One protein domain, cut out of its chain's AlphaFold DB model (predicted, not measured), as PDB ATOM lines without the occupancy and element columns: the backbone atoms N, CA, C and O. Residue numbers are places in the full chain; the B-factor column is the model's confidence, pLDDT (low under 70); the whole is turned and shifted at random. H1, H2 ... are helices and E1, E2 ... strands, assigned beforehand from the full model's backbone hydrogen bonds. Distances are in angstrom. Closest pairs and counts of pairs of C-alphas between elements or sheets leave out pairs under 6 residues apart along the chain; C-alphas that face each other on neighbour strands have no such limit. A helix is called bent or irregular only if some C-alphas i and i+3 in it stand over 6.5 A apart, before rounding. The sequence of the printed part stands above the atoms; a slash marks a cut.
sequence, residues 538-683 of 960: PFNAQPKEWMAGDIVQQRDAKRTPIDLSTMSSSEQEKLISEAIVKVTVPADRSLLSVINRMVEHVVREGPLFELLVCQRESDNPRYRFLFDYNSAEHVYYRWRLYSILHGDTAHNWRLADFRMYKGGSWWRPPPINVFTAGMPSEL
ATOM      1  N   PRO A 538     -13.098  13.869 -46.773       79.19
ATOM      2  CA  PRO A 538     -13.881  13.537 -45.579       79.19
ATOM      3  C   PRO A 538     -13.363  14.221 -44.310       79.19
ATOM      4  O   PRO A 538     -12.168  14.500 -44.180       79.19
ATOM      5  N   PHE A 539     -14.276  14.534 -43.385       81.56
ATOM      6  CA  PHE A 539     -13.990  15.315 -42.169       81.56
ATOM      7  C   PHE A 539     -13.298  16.669 -42.437       81.56
ATOM      8  O   PHE A 539     -12.602  17.198 -41.569       81.56
ATOM      9  N   ASN A 540     -13.458  17.227 -43.647       85.12
ATOM     10  CA  ASN A 540     -12.758  18.426 -44.114       85.12
ATOM     11  C   ASN A 540     -11.216  18.327 -43.971       85.12
ATOM     12  O   ASN A 540     -10.531  19.314 -43.671       85.12
ATOM     13  N   ALA A 541     -10.657  17.125 -44.164       86.62
ATOM     14  CA  ALA A 541      -9.220  16.876 -44.071       86.62
ATOM     15  C   ALA A 541      -8.436  17.735 -45.078       86.62
ATOM     16  O   ALA A 541      -8.841  17.896 -46.229       86.62
ATOM     17  N   GLN A 542      -7.299  18.289 -44.670       86.12
ATOM     18  CA  GLN A 542      -6.476  19.169 -45.501       86.12
ATOM     19  C   GLN A 542      -5.246  18.412 -46.028       86.12
ATOM     20  O   GLN A 542      -4.588  17.720 -45.245       86.12
ATOM     21  N   PRO A 543      -4.883  18.524 -47.319       84.38
ATOM     22  CA  PRO A 543      -3.638  17.949 -47.819       84.38
ATOM     23  C   PRO A 543      -2.427  18.656 -47.192       84.38
ATOM     24  O   PRO A 543      -2.433  19.874 -47.010       84.38
ATOM     25  N   LYS A 544      -1.356  17.905 -46.898       79.38
ATOM     26  CA  LYS A 544      -0.077  18.484 -46.448       79.38
ATOM     27  C   LYS A 544       0.475  19.462 -47.487       79.38
ATOM     28  O   LYS A 544       0.355  19.229 -48.687       79.38
ATOM     29  N   GLU A 545       1.134  20.522 -47.025       69.19
ATOM     30  CA  GLU A 545       1.576  21.663 -47.849       69.19
ATOM     31  C   GLU A 545       2.417  21.256 -49.074       69.19
ATOM     32  O   GLU A 545       2.247  21.806 -50.161       69.19
ATOM     33  N   TRP A 546       3.269  20.236 -48.932       65.31
ATOM     34  CA  TRP A 546       4.075  19.706 -50.036       65.31
ATOM     35  C   TRP A 546       3.243  18.964 -51.099       65.31
ATOM     36  O   TRP A 546       3.571  19.050 -52.276       65.31
ATOM     37  N   MET A 547       2.135  18.308 -50.726       63.59
ATOM     38  CA  MET A 547       1.169  17.751 -51.690       63.59
ATOM     39  C   MET A 547       0.285  18.839 -52.301       63.59
ATOM     40  O   MET A 547      -0.085  18.749 -53.470       63.59
ATOM     41  N   ALA A 548      -0.046  19.881 -51.531       58.38
ATOM     42  CA  ALA A 548      -0.824  21.009 -52.033       58.38
ATOM     43  C   ALA A 548      -0.123  21.687 -53.224       58.38
ATOM     44  O   ALA A 548      -0.800  22.088 -54.164       58.38
ATOM     45  N   GLY A 549       1.216  21.730 -53.245       56.69
ATOM     46  CA  GLY A 549       1.993  22.207 -54.393       56.69
ATOM     47  C   GLY A 549       1.676  21.481 -55.708       56.69
ATOM     48  O   GLY A 549       1.415  22.139 -56.715       56.69
ATOM     49  N   ASP A 550       1.656  20.146 -55.708       53.66
ATOM     50  CA  ASP A 550       1.393  19.344 -56.913       53.66
ATOM     51  C   ASP A 550      -0.100  19.327 -57.289       53.66
ATOM     52  O   ASP A 550      -0.450  19.390 -58.468       53.66
ATOM     53  N   ILE A 551      -0.993  19.304 -56.294       54.09
ATOM     54  CA  ILE A 551      -2.451  19.255 -56.499       54.09
ATOM     55  C   ILE A 551      -2.995  20.608 -56.991       54.09
ATOM     56  O   ILE A 551      -3.851  20.645 -57.876       54.09
ATOM     57  N   VAL A 552      -2.481  21.729 -56.470       49.56
ATOM     58  CA  VAL A 552      -2.882  23.088 -56.884       49.56
ATOM     59  C   VAL A 552      -2.248  23.485 -58.223       49.56
ATOM     60  O   VAL A 552      -2.847  24.257 -58.963       49.56
ATOM     61  N   GLN A 553      -1.102  22.921 -58.615       46.91
ATOM     62  CA  GLN A 553      -0.569  23.126 -59.973       46.91
ATOM     63  C   GLN A 553      -1.441  22.501 -61.079       46.91
ATOM     64  O   GLN A 553      -1.336  22.916 -62.232       46.91
ATOM     65  N   GLN A 554      -2.312  21.538 -60.750       47.84
ATOM     66  CA  GLN A 554      -3.208  20.882 -61.712       47.84
ATOM     67  C   GLN A 554      -4.641  21.442 -61.736       47.84
ATOM     68  O   GLN A 554      -5.431  21.038 -62.590       47.84
ATOM     69  N   ARG A 555      -5.017  22.339 -60.812       49.28
ATOM     70  CA  ARG A 555      -6.395  22.841 -60.662       49.28
ATOM     71  C   ARG A 555      -6.417  24.362 -60.504       49.28
ATOM     72  O   ARG A 555      -5.624  24.924 -59.759       49.28
ATOM     73  N   ASP A 556      -7.335  25.020 -61.214       44.34
ATOM     74  CA  ASP A 556      -7.416  26.485 -61.312       44.34
ATOM     75  C   ASP A 556      -7.375  27.214 -59.958       44.34
ATOM     76  O   ASP A 556      -7.902  26.745 -58.947       44.34
ATOM     77  N   ALA A 557      -6.860  28.450 -59.972       44.31
ATOM     78  CA  ALA A 557      -6.652  29.329 -58.809       44.31
ATOM     79  C   ALA A 557      -7.937  29.800 -58.068       44.31
ATOM     80  O   ALA A 557      -7.932  30.821 -57.380       44.31
ATOM     81  N   LYS A 558      -9.053  29.076 -58.203       47.69
ATOM     82  CA  LYS A 558     -10.385  29.382 -57.660       47.69
ATOM     83  C   LYS A 558     -10.715  28.732 -56.310       47.69
ATOM     84  O   LYS A 558     -11.803  28.988 -55.804       47.69
ATOM     85  N   ARG A 559      -9.817  27.924 -55.723       55.53
ATOM     86  CA  ARG A 559     -10.061  27.174 -54.465       55.53
ATOM     87  C   ARG A 559     -11.331  26.302 -54.517       55.53
ATOM     88  O   ARG A 559     -12.126  26.291 -53.581       55.53
ATOM     89  N   THR A 560     -11.552  25.596 -55.625       61.31
ATOM     90  CA  THR A 560     -12.626  24.594 -55.711       61.31
ATOM     91  C   THR A 560     -12.287  23.373 -54.847       61.31
ATOM     92  O   THR A 560     -11.127  22.954 -54.885       61.31
ATOM     93  N   PRO A 561     -13.260  22.763 -54.141       68.88
ATOM     94  CA  PRO A 561     -13.056  21.500 -53.433       68.88
ATOM     95  C   PRO A 561     -12.492  20.384 -54.330       68.88
ATOM     96  O   PRO A 561     -12.707  20.365 -55.545       68.88
ATOM     97  N   ILE A 562     -11.767  19.454 -53.714       71.31
ATOM     98  CA  ILE A 562     -11.189  18.269 -54.343       71.31
ATOM     99  C   ILE A 562     -12.316  17.287 -54.667       71.31
ATOM    100  O   ILE A 562     -13.023  16.820 -53.778       71.31
ATOM    101  N   ASP A 563     -12.456  16.953 -55.947       73.12
ATOM    102  CA  ASP A 563     -13.381  15.923 -56.415       73.12
ATOM    103  C   ASP A 563     -12.651  14.579 -56.530       73.12
ATOM    104  O   ASP A 563     -11.939  14.310 -57.505       73.12
ATOM    105  N   LEU A 564     -12.840  13.739 -55.512       71.06
ATOM    106  CA  LEU A 564     -12.267  12.396 -55.409       71.06
ATOM    107  C   LEU A 564     -12.669  11.480 -56.579       71.06
ATOM    108  O   LEU A 564     -11.883  10.613 -56.952       71.06
ATOM    109  N   SER A 565     -13.828  11.701 -57.217       71.88
ATOM    110  CA  SER A 565     -14.295  10.873 -58.345       71.88
ATOM    111  C   SER A 565     -13.432  11.004 -59.608       71.88
ATOM    112  O   SER A 565     -13.526  10.185 -60.520       71.88
ATOM    113  N   THR A 566     -12.562  12.021 -59.654       74.44
ATOM    114  CA  THR A 566     -11.648  12.293 -60.776       74.44
ATOM    115  C   THR A 566     -10.269  11.636 -60.645       74.44
ATOM    116  O   THR A 566      -9.439  11.809 -61.536       74.44
ATOM    117  N   MET A 567      -9.997  10.917 -59.551       72.88
ATOM    118  CA  MET A 567      -8.677  10.359 -59.221       72.88
ATOM    119  C   MET A 567      -8.694   8.823 -59.253       72.88
ATOM    120  O   MET A 567      -9.748   8.208 -59.094       72.88
ATOM    121  N   SER A 568      -7.541   8.172 -59.446       78.69
ATOM    122  CA  SER A 568      -7.480   6.711 -59.299       78.69
ATOM    123  C   SER A 568      -7.531   6.302 -57.823       78.69
ATOM    124  O   SER A 568      -7.067   7.031 -56.946       78.69
ATOM    125  N   SER A 569      -8.043   5.103 -57.531       73.88
ATOM    126  CA  SER A 569      -8.239   4.628 -56.151       73.88
ATOM    127  C   SER A 569      -6.954   4.621 -55.310       73.88
ATOM    128  O   SER A 569      -7.010   4.871 -54.112       73.88
ATOM    129  N   SER A 570      -5.788   4.395 -55.931       77.69
ATOM    130  CA  SER A 570      -4.491   4.420 -55.238       77.69
ATOM    131  C   SER A 570      -3.989   5.845 -54.965       77.69
ATOM    132  O   SER A 570      -3.372   6.093 -53.929       77.69
ATOM    133  N   GLU A 571      -4.286   6.808 -55.843       76.94
ATOM    134  CA  GLU A 571      -4.010   8.228 -55.586       76.94
ATOM    135  C   GLU A 571      -4.942   8.778 -54.502       76.94
ATOM    136  O   GLU A 571      -4.489   9.516 -53.630       76.94
ATOM    137  N   GLN A 572      -6.214   8.367 -54.517       75.56
ATOM    138  CA  GLN A 572      -7.194   8.651 -53.470       75.56
ATOM    139  C   GLN A 572      -6.734   8.110 -52.106       75.56
ATOM    140  O   GLN A 572      -6.636   8.882 -51.156       75.56
ATOM    141  N   GLU A 573      -6.399   6.819 -52.004       79.00
ATOM    142  CA  GLU A 573      -5.911   6.201 -50.760       79.00
ATOM    143  C   GLU A 573      -4.635   6.894 -50.248       79.00
ATOM    144  O   GLU A 573      -4.519   7.217 -49.064       79.00
ATOM    145  N   LYS A 574      -3.693   7.214 -51.144       82.25
ATOM    146  CA  LYS A 574      -2.479   7.959 -50.788       82.25
ATOM    147  C   LYS A 574      -2.784   9.380 -50.295       82.25
ATOM    148  O   LYS A 574      -2.165   9.824 -49.333       82.25
ATOM    149  N   LEU A 575      -3.719  10.088 -50.928       81.69
ATOM    150  CA  LEU A 575      -4.114  11.442 -50.537       81.69
ATOM    151  C   LEU A 575      -4.790  11.456 -49.161       81.69
ATOM    152  O   LEU A 575      -4.391  12.239 -48.303       81.69
ATOM    153  N   ILE A 576      -5.759  10.562 -48.939       81.56
ATOM    154  CA  ILE A 576      -6.454  10.376 -47.655       81.56
ATOM    155  C   ILE A 576      -5.443  10.033 -46.557       81.56
ATOM    156  O   ILE A 576      -5.366  10.714 -45.537       81.56
ATOM    157  N   SER A 577      -4.599   9.026 -46.793       82.81
ATOM    158  CA  SER A 577      -3.633   8.538 -45.805       82.81
ATOM    159  C   SER A 577      -2.525   9.539 -45.446       82.81
ATOM    160  O   SER A 577      -1.816   9.320 -44.464       82.81
ATOM    161  N   GLU A 578      -2.385  10.653 -46.166       85.88
ATOM    162  CA  GLU A 578      -1.453  11.737 -45.839       85.88
ATOM    163  C   GLU A 578      -2.139  13.081 -45.530       85.88
ATOM    164  O   GLU A 578      -1.450  14.040 -45.176       85.88
ATOM    165  N   ALA A 579      -3.472  13.167 -45.593       87.31
ATOM    166  CA  ALA A 579      -4.238  14.354 -45.211       87.31
ATOM    167  C   ALA A 579      -4.341  14.527 -43.680       87.31
ATOM    168  O   ALA A 579      -4.087  13.598 -42.910       87.31
ATOM    169  N   ILE A 580      -4.696  15.741 -43.238       88.94
ATOM    170  CA  ILE A 580      -4.790  16.137 -41.824       88.94
ATOM    171  C   ILE A 580      -6.169  16.745 -41.522       88.94
ATOM    172  O   ILE A 580      -6.501  17.834 -41.991       88.94
ATOM    173  N   VAL A 581      -6.951  16.075 -40.680       89.88
ATOM    174  CA  VAL A 581      -8.165  16.591 -40.038       89.88
ATOM    175  C   VAL A 581      -7.758  17.492 -38.870       89.88
ATOM    176  O   VAL A 581      -7.267  17.017 -37.844       89.88
ATOM    177  N   LYS A 582      -7.955  18.807 -39.017       90.50
ATOM    178  CA  LYS A 582      -7.773  19.788 -37.934       90.50
ATOM    179  C   LYS A 582      -9.036  19.818 -37.073       90.50
ATOM    180  O   LYS A 582     -10.057  20.338 -37.516       90.50
ATOM    181  N   VAL A 583      -8.966  19.318 -35.840       91.38
ATOM    182  CA  VAL A 583     -10.094  19.403 -34.904       91.38
ATOM    183  C   VAL A 583     -10.143  20.795 -34.274       91.38
ATOM    184  O   VAL A 583      -9.164  21.271 -33.700       91.38
ATOM    185  N   THR A 584     -11.304  21.443 -34.348       90.00
ATOM    186  CA  THR A 584     -11.559  22.771 -33.772       90.00
ATOM    187  C   THR A 584     -12.707  22.699 -32.773       90.00
ATOM    188  O   THR A 584     -13.707  22.039 -33.038       90.00
ATOM    189  N   VAL A 585     -12.587  23.370 -31.625       89.06
ATOM    190  CA  VAL A 585     -13.654  23.389 -30.609       89.06
ATOM    191  C   VAL A 585     -14.787  24.320 -31.072       89.06
ATOM    192  O   VAL A 585     -14.497  25.483 -31.358       89.06
ATOM    193  N   PRO A 586     -16.058  23.868 -31.114       89.12
ATOM    194  CA  PRO A 586     -17.199  24.711 -31.462       89.12
ATOM    195  C   PRO A 586     -17.265  26.006 -30.642       89.12
ATOM    196  O   PRO A 586     -17.193  25.985 -29.409       89.12
ATOM    197  N   ALA A 587     -17.419  27.136 -31.335       83.12
ATOM    198  CA  ALA A 587     -17.422  28.465 -30.721       83.12
ATOM    199  C   ALA A 587     -18.706  28.756 -29.921       83.12
ATOM    200  O   ALA A 587     -18.651  29.442 -28.897       83.12
ATOM    201  N   ASP A 588     -19.855  28.217 -30.350       86.06
ATOM    202  CA  ASP A 588     -21.096  28.297 -29.577       86.06
ATOM    203  C   ASP A 588     -21.036  27.367 -28.357       86.06
ATOM    204  O   ASP A 588     -21.073  26.140 -28.469       86.06
ATOM    205  N   ARG A 589     -21.015  27.969 -27.163       83.19
ATOM    206  CA  ARG A 589     -21.067  27.258 -25.879       83.19
ATOM    207  C   ARG A 589     -22.338  26.429 -25.701       83.19
ATOM    208  O   ARG A 589     -22.286  25.421 -24.996       83.19
ATOM    209  N   SER A 590     -23.459  26.822 -26.308       87.06
ATOM    210  CA  SER A 590     -24.724  26.094 -26.197       87.06
ATOM    211  C   SER A 590     -24.661  24.777 -26.977       87.06
ATOM    212  O   SER A 590     -24.860  23.710 -26.393       87.06
ATOM    213  N   LEU A 591     -24.241  24.827 -28.245       89.38
ATOM    214  CA  LEU A 591     -24.018  23.657 -29.088       89.38
ATOM    215  C   LEU A 591     -22.876  22.771 -28.566       89.38
ATOM    216  O   LEU A 591     -23.042  21.558 -28.478       89.38
ATOM    217  N   LEU A 592     -21.766  23.357 -28.100       88.31
ATOM    218  CA  LEU A 592     -20.677  22.625 -27.436       88.31
ATOM    219  C   LEU A 592     -21.169  21.819 -26.219       88.31
ATOM    220  O   LEU A 592     -20.692  20.706 -25.977       88.31
ATOM    221  N   SER A 593     -22.126  22.362 -25.461       85.00
ATOM    222  CA  SER A 593     -22.727  21.683 -24.305       85.00
ATOM    223  C   SER A 593     -23.665  20.548 -24.724       85.00
ATOM    224  O   SER A 593     -23.684  19.508 -24.067       85.00
ATOM    225  N   VAL A 594     -24.403  20.704 -25.832       90.56
ATOM    226  CA  VAL A 594     -25.195  19.616 -26.437       90.56
ATOM    227  C   VAL A 594     -24.276  18.495 -26.926       90.56
ATOM    228  O   VAL A 594     -24.509  17.341 -26.582       90.56
ATOM    229  N   ILE A 595     -23.196  18.818 -27.645       90.19
ATOM    230  CA  ILE A 595     -22.258  17.821 -28.184       90.19
ATOM    231  C   ILE A 595     -21.560  17.042 -27.057       90.19
ATOM    232  O   ILE A 595     -21.517  15.817 -27.112       90.19
ATOM    233  N   ASN A 596     -21.060  17.703 -26.003       86.94
ATOM    234  CA  ASN A 596     -20.426  16.979 -24.889       86.94
ATOM    235  C   ASN A 596     -21.430  16.086 -24.129       86.94
ATOM    236  O   ASN A 596     -21.078  14.960 -23.787       86.94
ATOM    237  N   ARG A 597     -22.687  16.522 -23.938       85.75
ATOM    238  CA  ARG A 597     -23.752  15.671 -23.364       85.75
ATOM    239  C   ARG A 597     -24.120  14.496 -24.270       85.75
ATOM    240  O   ARG A 597     -24.386  13.412 -23.761       85.75
ATOM    241  N   MET A 598     -24.124  14.693 -25.591       85.75
ATOM    242  CA  MET A 598     -24.345  13.621 -26.563       85.75
ATOM    243  C   MET A 598     -23.252  12.555 -26.444       85.75
ATOM    244  O   MET A 598     -23.565  11.376 -26.330       85.75
ATOM    245  N   VAL A 599     -21.979  12.967 -26.379       84.94
ATOM    246  CA  VAL A 599     -20.848  12.048 -26.165       84.94
ATOM    247  C   VAL A 599     -20.975  11.298 -24.838       84.94
ATOM    248  O   VAL A 599     -20.832  10.083 -24.828       84.94
ATOM    249  N   GLU A 600     -21.298  11.981 -23.737       80.81
ATOM    250  CA  GLU A 600     -21.514  11.350 -22.425       80.81
ATOM    251  C   GLU A 600     -22.574  10.234 -22.482       80.81
ATOM    252  O   GLU A 600     -22.358   9.141 -21.958       80.81
ATOM    253  N   HIS A 601     -23.695  10.477 -23.169       78.62
ATOM    254  CA  HIS A 601     -24.759   9.483 -23.310       78.62
ATOM    255  C   HIS A 601     -24.389   8.361 -24.285       78.62
ATOM    256  O   HIS A 601     -24.667   7.208 -23.983       78.62
ATOM    257  N   VAL A 602     -23.706   8.632 -25.402       79.19
ATOM    258  CA  VAL A 602     -23.256   7.572 -26.330       79.19
ATOM    259  C   VAL A 602     -22.162   6.693 -25.711       79.19
ATOM    260  O   VAL A 602     -22.136   5.494 -25.964       79.19
ATOM    261  N   VAL A 603     -21.303   7.237 -24.842       74.19
ATOM    262  CA  VAL A 603     -20.329   6.443 -24.068       74.19
ATOM    263  C   VAL A 603     -21.018   5.565 -23.013       74.19
ATOM    264  O   VAL A 603     -20.547   4.460 -22.756       74.19
ATOM    265  N   ARG A 604     -22.130   6.018 -22.413       72.12
ATOM    266  CA  ARG A 604     -22.854   5.276 -21.359       72.12
ATOM    267  C   ARG A 604     -23.871   4.258 -21.893       72.12
ATOM    268  O   ARG A 604     -23.983   3.171 -21.341       72.12
ATOM    269  N   GLU A 605     -24.616   4.625 -22.931       67.69
ATOM    270  CA  GLU A 605     -25.745   3.870 -23.503       67.69
ATOM    271  C   GLU A 605     -25.375   3.140 -24.816       67.69
ATOM    272  O   GLU A 605     -26.172   2.380 -25.367       67.69
ATOM    273  N   GLY A 606     -24.171   3.384 -25.348       68.94
ATOM    274  CA  GLY A 606     -23.664   2.779 -26.580       68.94
ATOM    275  C   GLY A 606     -24.198   3.403 -27.883       68.94
ATOM    276  O   GLY A 606     -24.978   4.363 -27.879       68.94
ATOM    277  N   PRO A 607     -23.806   2.849 -29.048       72.19
ATOM    278  CA  PRO A 607     -24.102   3.422 -30.367       72.19
ATOM    279  C   PRO A 607     -25.597   3.408 -30.729       72.19
ATOM    280  O   PRO A 607     -26.041   4.210 -31.549       72.19
ATOM    281  N   LEU A 608     -26.408   2.560 -30.084       65.56
ATOM    282  CA  LEU A 608     -27.866   2.562 -30.257       65.56
ATOM    283  C   LEU A 608     -28.505   3.891 -29.818       65.56
ATOM    284  O   LEU A 608     -29.504   4.309 -30.404       65.56
ATOM    285  N   PHE A 609     -27.918   4.589 -28.839       77.38
ATOM    286  CA  PHE A 609     -28.381   5.914 -28.427       77.38
ATOM    287  C   PHE A 609     -28.139   6.970 -29.515       77.38
ATOM    288  O   PHE A 609     -29.013   7.804 -29.750       77.38
ATOM    289  N   GLU A 610     -27.008   6.904 -30.232       79.38
ATOM    290  CA  GLU A 610     -26.750   7.787 -31.381       79.38
ATOM    291  C   GLU A 610     -27.838   7.612 -32.446       79.38
ATOM    292  O   GLU A 610     -28.469   8.589 -32.845       79.38
ATOM    293  N   LEU A 611     -28.136   6.366 -32.829       71.12
ATOM    294  CA  LEU A 611     -29.170   6.053 -33.819       71.12
ATOM    295  C   LEU A 611     -30.574   6.515 -33.386       71.12
ATOM    296  O   LEU A 611     -31.322   7.051 -34.206       71.12
ATOM    297  N   LEU A 612     -30.930   6.360 -32.106       72.75
ATOM    298  CA  LEU A 612     -32.222   6.810 -31.571       72.75
ATOM    299  C   LEU A 612     -32.373   8.337 -31.585       72.75
ATOM    300  O   LEU A 612     -33.462   8.831 -31.885       72.75
ATOM    301  N   VAL A 613     -31.308   9.091 -31.291       78.50
ATOM    302  CA  VAL A 613     -31.316  10.558 -31.419       78.50
ATOM    303  C   VAL A 613     -31.380  10.957 -32.893       78.50
ATOM    304  O   VAL A 613     -32.236  11.761 -33.255       78.50
ATOM    305  N   CYS A 614     -30.578  10.335 -33.764       77.06
ATOM    306  CA  CYS A 614     -30.621  10.568 -35.211       77.06
ATOM    307  C   CYS A 614     -32.024  10.355 -35.813       77.06
ATOM    308  O   CYS A 614     -32.434  11.109 -36.690       77.06
ATOM    309  N   GLN A 615     -32.778   9.357 -35.334       77.25
ATOM    310  CA  GLN A 615     -34.137   9.083 -35.813       77.25
ATOM    311  C   GLN A 615     -35.198  10.044 -35.246       77.25
ATOM    312  O   GLN A 615     -36.198  10.305 -35.912       77.25
ATOM    313  N   ARG A 616     -35.029  10.535 -34.011       79.88
ATOM    314  CA  ARG A 616     -36.028  11.378 -33.320       79.88
ATOM    315  C   ARG A 616     -35.841  12.876 -33.553       79.88
ATOM    316  O   ARG A 616     -36.814  13.618 -33.499       79.88
ATOM    317  N   GLU A 617     -34.607  13.309 -33.785       88.56
ATOM    318  CA  GLU A 617     -34.199  14.718 -33.796       88.56
ATOM    319  C   GLU A 617     -33.655  15.165 -35.170       88.56
ATOM    320  O   GLU A 617     -32.929  16.156 -35.255       88.56
ATOM    321  N   SER A 618     -34.010  14.459 -36.256       82.06
ATOM    322  CA  SER A 618     -33.585  14.753 -37.642       82.06
ATOM    323  C   SER A 618     -33.797  16.210 -38.056       82.06
ATOM    324  O   SER A 618     -32.964  16.812 -38.731       82.06
ATOM    325  N   ASP A 619     -34.913  16.778 -37.609       84.19
ATOM    326  CA  ASP A 619     -35.384  18.102 -38.007       84.19
ATOM    327  C   ASP A 619     -34.892  19.196 -37.034       84.19
ATOM    328  O   ASP A 619     -35.138  20.387 -37.242       84.19
ATOM    329  N   ASN A 620     -34.193  18.815 -35.955       86.31
ATOM    330  CA  ASN A 620     -33.748  19.728 -34.909       86.31
ATOM    331  C   ASN A 620     -32.350  20.301 -35.226       86.31
ATOM    332  O   ASN A 620     -31.355  19.568 -35.200       86.31
ATOM    333  N   PRO A 621     -32.205  21.627 -35.424       86.75
ATOM    334  CA  PRO A 621     -30.918  22.233 -35.767       86.75
ATOM    335  C   PRO A 621     -29.834  22.041 -34.694       86.75
ATOM    336  O   PRO A 621     -28.653  22.101 -35.027       86.75
ATOM    337  N   ARG A 622     -30.190  21.757 -33.429       86.62
ATOM    338  CA  ARG A 622     -29.212  21.448 -32.366       86.62
ATOM    339  C   ARG A 622     -28.493  20.116 -32.561       86.62
ATOM    340  O   ARG A 622     -27.383  19.971 -32.061       86.62
ATOM    341  N   TYR A 623     -29.095  19.177 -33.288       89.44
ATOM    342  CA  TYR A 623     -28.513  17.868 -33.592       89.44
ATOM    343  C   TYR A 623     -28.005  17.764 -35.036       89.44
ATOM    344  O   TYR A 623     -27.539  16.705 -35.446       89.44
ATOM    345  N   ARG A 624     -27.990  18.878 -35.793       88.62
ATOM    346  CA  ARG A 624     -27.471  18.940 -37.175       88.62
ATOM    347  C   ARG A 624     -26.073  18.319 -37.320       88.62
ATOM    348  O   ARG A 624     -25.792  17.686 -38.334       88.62
ATOM    349  N   PHE A 625     -25.224  18.454 -36.300       90.50
ATOM    350  CA  PHE A 625     -23.874  17.885 -36.273       90.50
ATOM    351  C   PHE A 625     -23.833  16.349 -36.381       90.50
ATOM    352  O   PHE A 625     -22.768  15.811 -36.642       90.50
ATOM    353  N   LEU A 626     -24.944  15.625 -36.201       86.69
ATOM    354  CA  LEU A 626     -25.011  14.173 -36.424       86.69
ATOM    355  C   LEU A 626     -25.179  13.798 -37.910       86.69
ATOM    356  O   LEU A 626     -24.866  12.672 -38.288       86.69
ATOM    357  N   PHE A 627     -25.632  14.739 -38.746       84.38
ATOM    358  CA  PHE A 627     -25.978  14.522 -40.160       84.38
ATOM    359  C   PHE A 627     -25.085  15.306 -41.140       84.38
ATOM    360  O   PHE A 627     -25.034  14.994 -42.324       84.38
ATOM    361  N   ASP A 628     -24.404  16.351 -40.665       83.06
ATOM    362  CA  ASP A 628     -23.544  17.223 -41.472       83.06
ATOM    363  C   ASP A 628     -22.066  16.835 -41.291       83.06
ATOM    364  O   ASP A 628     -21.326  17.466 -40.535       83.06
ATOM    365  N   TYR A 629     -21.638  15.746 -41.941       79.62
ATOM    366  CA  TYR A 629     -20.335  15.094 -41.703       79.62
ATOM    367  C   TYR A 629     -19.106  15.979 -41.985       79.62
ATOM    368  O   TYR A 629     -18.036  15.763 -41.418       79.62
ATOM    369  N   ASN A 630     -19.273  17.017 -42.811       77.19
ATOM    370  CA  ASN A 630     -18.230  17.998 -43.133       77.19
ATOM    371  C   ASN A 630     -18.209  19.213 -42.183       77.19
ATOM    372  O   ASN A 630     -17.340  20.077 -42.317       77.19
ATOM    373  N   SER A 631     -19.148  19.302 -41.234       87.56
ATOM    374  CA  SER A 631     -19.176  20.366 -40.224       87.56
ATOM    375  C   SER A 631     -18.045  20.217 -39.201       87.56
ATOM    376  O   SER A 631     -17.680  19.109 -38.796       87.56
ATOM    377  N   ALA A 632     -17.510  21.346 -38.729       90.19
ATOM    378  CA  ALA A 632     -16.492  21.368 -37.676       90.19
ATOM    379  C   ALA A 632     -17.018  20.747 -36.367       90.19
ATOM    380  O   ALA A 632     -16.277  20.137 -35.597       90.19
ATOM    381  N   GLU A 633     -18.326  20.858 -36.156       92.25
ATOM    382  CA  GLU A 633     -19.094  20.283 -35.065       92.25
ATOM    383  C   GLU A 633     -19.132  18.748 -35.131       92.25
ATOM    384  O   GLU A 633     -18.950  18.105 -34.095       92.25
ATOM    385  N   HIS A 634     -19.296  18.145 -36.319       89.56
ATOM    386  CA  HIS A 634     -19.203  16.688 -36.491       89.56
ATOM    387  C   HIS A 634     -17.777  16.181 -36.259       89.56
ATOM    388  O   HIS A 634     -17.571  15.190 -35.554       89.56
ATOM    389  N   VAL A 635     -16.781  16.890 -36.802       90.50
ATOM    390  CA  VAL A 635     -15.355  16.590 -36.592       90.50
ATOM    391  C   VAL A 635     -15.020  16.618 -35.098       90.50
ATOM    392  O   VAL A 635     -14.414  15.676 -34.583       90.50
ATOM    393  N   TYR A 636     -15.472  17.646 -34.372       92.69
ATOM    394  CA  TYR A 636     -15.314  17.716 -32.921       92.69
ATOM    395  C   TYR A 636     -16.064  16.589 -32.198       92.69
ATOM    396  O   TYR A 636     -15.478  15.966 -31.319       92.69
ATOM    397  N   TYR A 637     -17.312  16.280 -32.572       92.94
ATOM    398  CA  TYR A 637     -18.092  15.183 -31.986       92.94
ATOM    399  C   TYR A 637     -17.371  13.830 -32.101       92.94
ATOM    400  O   TYR A 637     -17.142  13.173 -31.082       92.94
ATOM    401  N   ARG A 638     -16.950  13.437 -33.312       88.50
ATOM    402  CA  ARG A 638     -16.255  12.159 -33.552       88.50
ATOM    403  C   ARG A 638     -14.899  12.097 -32.857       88.50
ATOM    404  O   ARG A 638     -14.610  11.098 -32.200       88.50
ATOM    405  N   TRP A 639     -14.100  13.167 -32.928       91.56
ATOM    406  CA  TRP A 639     -12.846  13.253 -32.173       91.56
ATOM    407  C   TRP A 639     -13.082  13.107 -30.666       91.56
ATOM    408  O   TRP A 639     -12.386  12.338 -30.008       91.56
ATOM    409  N   ARG A 640     -14.074  13.816 -30.118       90.94
ATOM    410  CA  ARG A 640     -14.354  13.860 -28.680       90.94
ATOM    411  C   ARG A 640     -14.832  12.515 -28.140       90.94
ATOM    412  O   ARG A 640     -14.404  12.110 -27.061       90.94
ATOM    413  N   LEU A 641     -15.674  11.827 -28.905       86.06
ATOM    414  CA  LEU A 641     -16.158  10.483 -28.607       86.06
ATOM    415  C   LEU A 641     -15.012   9.463 -28.627       86.06
ATOM    416  O   LEU A 641     -14.808   8.761 -27.638       86.06
ATOM    417  N   TYR A 642     -14.188   9.463 -29.681       84.81
ATOM    418  CA  TYR A 642     -12.972   8.644 -29.749       84.81
ATOM    419  C   TYR A 642     -12.019   8.924 -28.574       84.81
ATOM    420  O   TYR A 642     -11.520   7.995 -27.944       84.81
ATOM    421  N   SER A 643     -11.786  10.202 -28.266       85.50
ATOM    422  CA  SER A 643     -10.877  10.673 -27.216       85.50
ATOM    423  C   SER A 643     -11.271  10.129 -25.835       85.50
ATOM    424  O   SER A 643     -10.439   9.521 -25.160       85.50
ATOM    425  N   ILE A 644     -12.552  10.237 -25.460       82.06
ATOM    426  CA  ILE A 644     -13.065   9.717 -24.179       82.06
ATOM    427  C   ILE A 644     -13.061   8.180 -24.145       82.06
ATOM    428  O   ILE A 644     -12.634   7.603 -23.145       82.06
ATOM    429  N   LEU A 645     -13.440   7.499 -25.237       78.00
ATOM    430  CA  LEU A 645     -13.365   6.029 -25.330       78.00
ATOM    431  C   LEU A 645     -11.929   5.489 -25.186       78.00
ATOM    432  O   LEU A 645     -11.731   4.370 -24.727       78.00
ATOM    433  N   HIS A 646     -10.921   6.298 -25.527       77.56
ATOM    434  CA  HIS A 646      -9.500   5.972 -25.379       77.56
ATOM    435  C   HIS A 646      -8.854   6.585 -24.116       77.56
ATOM    436  O   HIS A 646      -7.627   6.662 -24.035       77.56
ATOM    437  N   GLY A 647      -9.656   6.999 -23.128       74.69
ATOM    438  CA  GLY A 647      -9.194   7.361 -21.783       74.69
ATOM    439  C   GLY A 647      -8.734   8.810 -21.576       74.69
ATOM    440  O   GLY A 647      -8.211   9.117 -20.505       74.69
ATOM    441  N   ASP A 648      -8.928   9.713 -22.545       81.31
ATOM    442  CA  ASP A 648      -8.784  11.155 -22.291       81.31
ATOM    443  C   ASP A 648      -9.953  11.677 -21.426       81.31
ATOM    444  O   ASP A 648     -11.043  11.102 -21.402       81.31
ATOM    445  N   THR A 649      -9.765  12.803 -20.731       80.44
ATOM    446  CA  THR A 649     -10.761  13.346 -19.792       80.44
ATOM    447  C   THR A 649     -11.568  14.516 -20.368       80.44
ATOM    448  O   THR A 649     -11.338  15.021 -21.472       80.44
ATOM    449  N   ALA A 650     -12.526  15.017 -19.581       73.25
ATOM    450  CA  ALA A 650     -13.300  16.209 -19.921       73.25
ATOM    451  C   ALA A 650     -12.428  17.458 -20.194       73.25
ATOM    452  O   ALA A 650     -12.842  18.314 -20.979       73.25
ATOM    453  N   HIS A 651     -11.235  17.560 -19.594       71.25
ATOM    454  CA  HIS A 651     -10.411  18.779 -19.615       71.25
ATOM    455  C   HIS A 651      -8.932  18.560 -19.976       71.25
ATOM    456  O   HIS A 651      -8.215  19.537 -20.171       71.25
ATOM    457  N   ASN A 652      -8.480  17.309 -20.088       77.19
ATOM    458  CA  ASN A 652      -7.116  16.956 -20.473       77.19
ATOM    459  C   ASN A 652      -7.143  15.816 -21.499       77.19
ATOM    460  O   ASN A 652      -7.789  14.796 -21.265       77.19
ATOM    461  N   TRP A 653      -6.453  15.988 -22.623       86.69
ATOM    462  CA  TRP A 653      -6.427  15.037 -23.734       86.69
ATOM    463  C   TRP A 653      -5.071  15.048 -24.441       86.69
ATOM    464  O   TRP A 653      -4.344  16.043 -24.420       86.69
ATOM    465  N   ARG A 654      -4.726  13.938 -25.095       85.00
ATOM    466  CA  ARG A 654      -3.496  13.818 -25.894       85.00
ATOM    467  C   ARG A 654      -3.469  14.864 -27.018       85.00
ATOM    468  O   ARG A 654      -4.455  15.040 -27.725       85.00
ATOM    469  N   LEU A 655      -2.322  15.532 -27.186       86.94
ATOM    470  CA  LEU A 655      -2.104  16.598 -28.184       86.94
ATOM    471  C   LEU A 655      -1.306  16.158 -29.426       86.94
ATOM    472  O   LEU A 655      -1.136  16.951 -30.347       86.94
ATOM    473  N   ALA A 656      -0.802  14.924 -29.460       87.12
ATOM    474  CA  ALA A 656      -0.071  14.406 -30.613       87.12
ATOM    475  C   ALA A 656      -1.018  14.097 -31.787       87.12
ATOM    476  O   ALA A 656      -2.102  13.551 -31.576       87.12
ATOM    477  N   ASP A 657      -0.580  14.391 -33.016       90.44
ATOM    478  CA  ASP A 657      -1.262  13.936 -34.233       90.44
ATOM    479  C   ASP A 657      -1.339  12.398 -34.238       90.44
ATOM    480  O   ASP A 657      -0.330  11.708 -34.071       90.44
ATOM    481  N   PHE A 658      -2.536  11.851 -34.446       89.38
ATOM    482  CA  PHE A 658      -2.799  10.408 -34.408       89.38
ATOM    483  C   PHE A 658      -3.606   9.960 -35.634       89.38
ATOM    484  O   PHE A 658      -3.930  10.763 -36.503       89.38
ATOM    485  N   ARG A 659      -3.943   8.671 -35.738       83.75
ATOM    486  CA  ARG A 659      -4.920   8.161 -36.717       83.75
ATOM    487  C   ARG A 659      -5.958   7.334 -35.974       83.75
ATOM    488  O   ARG A 659      -5.574   6.525 -35.134       83.75
ATOM    489  N   MET A 660      -7.240   7.505 -36.295       79.25
ATOM    490  CA  MET A 660      -8.293   6.636 -35.753       79.25
ATOM    491  C   MET A 660      -8.154   5.210 -36.300       79.25
ATOM    492  O   MET A 660      -8.150   4.257 -35.531       79.25
ATOM    493  N   TYR A 661      -7.954   5.082 -37.619       76.12
ATOM    494  CA  TYR A 661      -7.876   3.804 -38.323       76.12
ATOM    495  C   TYR A 661      -6.658   3.719 -39.261       76.12
ATOM    496  O   TYR A 661      -6.079   4.727 -39.680       76.12
ATOM    497  N   LYS A 662      -6.242   2.493 -39.604       73.69
ATOM    498  CA  LYS A 662      -5.103   2.238 -40.499       73.69
ATOM    499  C   LYS A 662      -5.452   2.650 -41.934       73.69
ATOM    500  O   LYS A 662      -6.404   2.130 -42.498       73.69
ATOM    501  N   GLY A 663      -4.653   3.544 -42.518       71.94
ATOM    502  CA  GLY A 663      -4.887   4.116 -43.852       71.94
ATOM    503  C   GLY A 663      -5.673   5.433 -43.840       71.94
ATOM    504  O   GLY A 663      -5.605   6.179 -44.808       71.94
ATOM    505  N   GLY A 664      -6.342   5.775 -42.735       79.44
ATOM    506  CA  GLY A 664      -7.113   7.012 -42.619       79.44
ATOM    507  C   GLY A 664      -6.280   8.270 -42.412       79.44
ATOM    508  O   GLY A 664      -5.112   8.194 -42.018       79.44
ATOM    509  N   SER A 665      -6.918   9.422 -42.627       87.06
ATOM    510  CA  SER A 665      -6.356  10.754 -42.361       87.06
ATOM    511  C   SER A 665      -5.745  10.879 -40.957       87.06
ATOM    512  O   SER A 665      -6.205  10.257 -39.994       87.06
ATOM    513  N   TRP A 666      -4.725  11.727 -40.824       89.31
ATOM    514  CA  TRP A 666      -4.189  12.138 -39.527       89.31
ATOM    515  C   TRP A 666      -5.179  13.063 -38.816       89.31
ATOM    516  O   TRP A 666      -5.683  14.003 -39.418       89.31
ATOM    517  N   TRP A 667      -5.431  12.842 -37.532       91.44
ATOM    518  CA  TRP A 667      -6.266  13.693 -36.691       91.44
ATOM    519  C   TRP A 667      -5.377  14.530 -35.779       91.44
ATOM    520  O   TRP A 667      -4.605  13.981 -34.993       91.44
ATOM    521  N   ARG A 668      -5.509  15.856 -35.875       91.06
ATOM    522  CA  ARG A 668      -4.837  16.826 -35.008       91.06
ATOM    523  C   ARG A 668      -5.788  17.279 -33.898       91.06
ATOM    524  O   ARG A 668      -6.772  17.954 -34.218       91.06
ATOM    525  N   PRO A 669      -5.526  16.938 -32.622       91.38
ATOM    526  CA  PRO A 669      -6.332  17.388 -31.488       91.38
ATOM    527  C   PRO A 669      -6.386  18.923 -31.373       91.38
ATOM    528  O   PRO A 669      -5.434  19.602 -31.769       91.38
ATOM    529  N   PRO A 670      -7.452  19.495 -30.784       88.94
ATOM    530  CA  PRO A 670      -7.495  20.921 -30.493       88.94
ATOM    531  C   PRO A 670      -6.515  21.258 -29.350       88.94
ATOM    532  O   PRO A 670      -6.402  20.478 -28.399       88.94
ATOM    533  N   PRO A 671      -5.825  22.411 -29.374       81.12
ATOM    534  CA  PRO A 671      -4.935  22.806 -28.285       81.12
ATOM    535  C   PRO A 671      -5.702  23.061 -26.976       81.12
ATOM    536  O   PRO A 671      -6.750  23.713 -26.961       81.12
ATOM    537  N   ILE A 672      -5.157  22.576 -25.856       75.62
ATOM    538  CA  ILE A 672      -5.706  22.821 -24.515       75.62
ATOM    539  C   ILE A 672      -5.545  24.309 -24.167       75.62
ATOM    540  O   ILE A 672      -4.454  24.865 -24.263       75.62
ATOM    541  N   ASN A 673      -6.640  24.944 -23.733       72.94
ATOM    542  CA  ASN A 673      -6.682  26.311 -23.196       72.94
ATOM    543  C   ASN A 673      -5.972  27.381 -24.058       72.94
ATOM    544  O   ASN A 673      -5.152  28.152 -23.559       72.94
ATOM    545  N   VAL A 674      -6.344  27.462 -25.343       70.25
ATOM    546  CA  VAL A 674      -5.715  28.294 -26.397       70.25
ATOM    547  C   VAL A 674      -5.372  29.739 -25.992       70.25
ATOM    548  O   VAL A 674      -4.402  30.299 -26.492       70.25
ATOM    549  N   PHE A 675      -6.147  30.358 -25.095       77.56
ATOM    550  CA  PHE A 675      -5.900  31.731 -24.646       77.56
ATOM    551  C   PHE A 675      -4.971  31.841 -23.425       77.56
ATOM    552  O   PHE A 675      -4.183  32.779 -23.372       77.56
ATOM    553  N   THR A 676      -5.020  30.915 -22.457       72.25
ATOM    554  CA  THR A 676      -4.182  30.998 -21.236       72.25
ATOM    555  C   THR A 676      -2.821  30.323 -21.401       72.25
ATOM    556  O   THR A 676      -1.863  30.716 -20.740       72.25
ATOM    557  N   ALA A 677      -2.692  29.393 -22.355       74.88
ATOM    558  CA  ALA A 677      -1.396  28.930 -22.855       74.88
ATOM    559  C   ALA A 677      -0.583  30.063 -23.523       74.88
ATOM    560  O   ALA A 677       0.636  29.951 -23.671       74.88
ATOM    561  N   GLY A 678      -1.243  31.159 -23.912       76.62
ATOM    562  CA  GLY A 678      -0.633  32.276 -24.624       76.62
ATOM    563  C   GLY A 678      -0.271  31.940 -26.072       76.62
ATOM    564  O   GLY A 678      -0.414  30.808 -26.537       76.62
ATOM    565  N   MET A 679       0.200  32.939 -26.808       82.50
ATOM    566  CA  MET A 679       0.449  32.814 -28.242       82.50
ATOM    567  C   MET A 679       1.668  31.915 -28.548       82.50
ATOM    568  O   MET A 679       2.759  32.159 -28.007       82.50
ATOM    569  N   PRO A 680       1.512  30.888 -29.416       79.81
ATOM    570  CA  PRO A 680       2.616  30.059 -29.897       79.81
ATOM    571  C   PRO A 680       3.679  30.892 -30.613       79.81
ATOM    572  O   PRO A 680       3.344  31.743 -31.437       79.81
ATOM    573  N   SER A 681       4.957  30.622 -30.339       75.88
ATOM    574  CA  SER A 681       6.084  31.373 -30.914       75.88
ATOM    575  C   SER A 681       6.117  31.333 -32.447       75.88
ATOM    576  O   SER A 681       6.483  32.319 -33.071       75.88
ATOM    577  N   GLU A 682       5.677  30.223 -33.044       75.75
ATOM    578  CA  GLU A 682       5.580  30.007 -34.499       75.75
ATOM    579  C   GLU A 682       4.625  30.985 -35.204       75.75
ATOM    580  O   GLU A 682       4.776  31.245 -36.394       75.75
ATOM    581  N   LEU A 683       3.641  31.532 -34.479       75.06
ATOM    582  CA  LEU A 683       2.663  32.482 -35.013       75.06
ATOM    583  C   LEU A 683       3.080  33.947 -34.808       75.06
ATOM    584  O   LEU A 683       2.318  34.841 -35.169       75.06
TER     585      LEU A 683
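AT A GLANCE: This is residues 538 to 683 of the 960 residues of the protein "E3 ubiquitin-protein ligase RNF170" of Macrostomum lignano (UniProt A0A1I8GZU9). Four helices, H3, H4, H5 and H6, form a cluster in which H3 and H6 cross, with H4 against one end of H3 and H5 against H6; a tiny two-strand ribbon, E1 beside E2, lies between this cluster and a looser part with H1 and H2. Residues 553 to 559 and the tail 674 to 683 stick out. The printed part has 146 residues with six named helices and two named strands, in the order H1 H2 E1 H3 H4 H5 H6 E2; the sheet, E1 then E2, is parallel. The class is mostly helix, though under half of the residues are in named elements. It is only just compact, close to loose, with a radius of gyration of the C-alphas of 17.2 A and spans of 46 by 41 by 29 A.

IN THESE COORDINATES: Find C-alpha 545 at (1.576, 21.663, -47.849); from there H1 runs to residue 553. H2 covers residues 569 to 578, 14.2 A long, and E1 residues 580 to 582. Look next at C-alpha 589, (-21.067, 27.258, -25.879), where H3 begins; it runs 24.0 A to residue 605. H4 is residues 607 to 616, 14.6 A, and H5 residues 621 to 626, irregular, with C-alphas 622 and 625 7.5 A apart. H6, residues 632 to 645, is 19.9 A long. E2, residues 666 to 668, ends at C-alpha 668, (-4.837, 16.826, -35.008).

HOW THE PARTS SIT: Begin with H3 and H6, which touch at Val 599 and Leu 641, their closest C-alphas, 5.5 A apart, at a steep tilt of 38 degrees, the same way. With residues 598 to 602 alone, H3 touches H4, closest at Val 602 and Phe 609, 5.8 A between C-alphas. H6 touches H5 with residues 633 to 637 alone; the C-alphas of Phe 625 and His 634 are 4.8 A apart. The packing is mostly crossed. E1, H3 to H6 and E2 make a strand-helix-strand unit, two parallel neighbour strands with helices between them in the chain; N 581 and O 666 are 2.7 A apart, within hydrogen-bond range. H1 touches no helix and H2 touches no helix; H1 and H2 are apart, but only just, with their closest C-alphas 8.3 A from each other. Every O i to N i+4 pair is within range in H2, H3, H4 and H6, 4 of 5 in H1, and 0 of 2 in H5, where 2 of 3 O i to N i+3 pairs are.

THE WHOLE: The farthest C-alphas, those of Gln 553 and Glu 605, are 48.3 A apart. The printed part has no cut. The links H1 to H2 and H6 to E2 are long. Look for pLDDT under 70 at residues 545 to 561, 605 to 606 and 608.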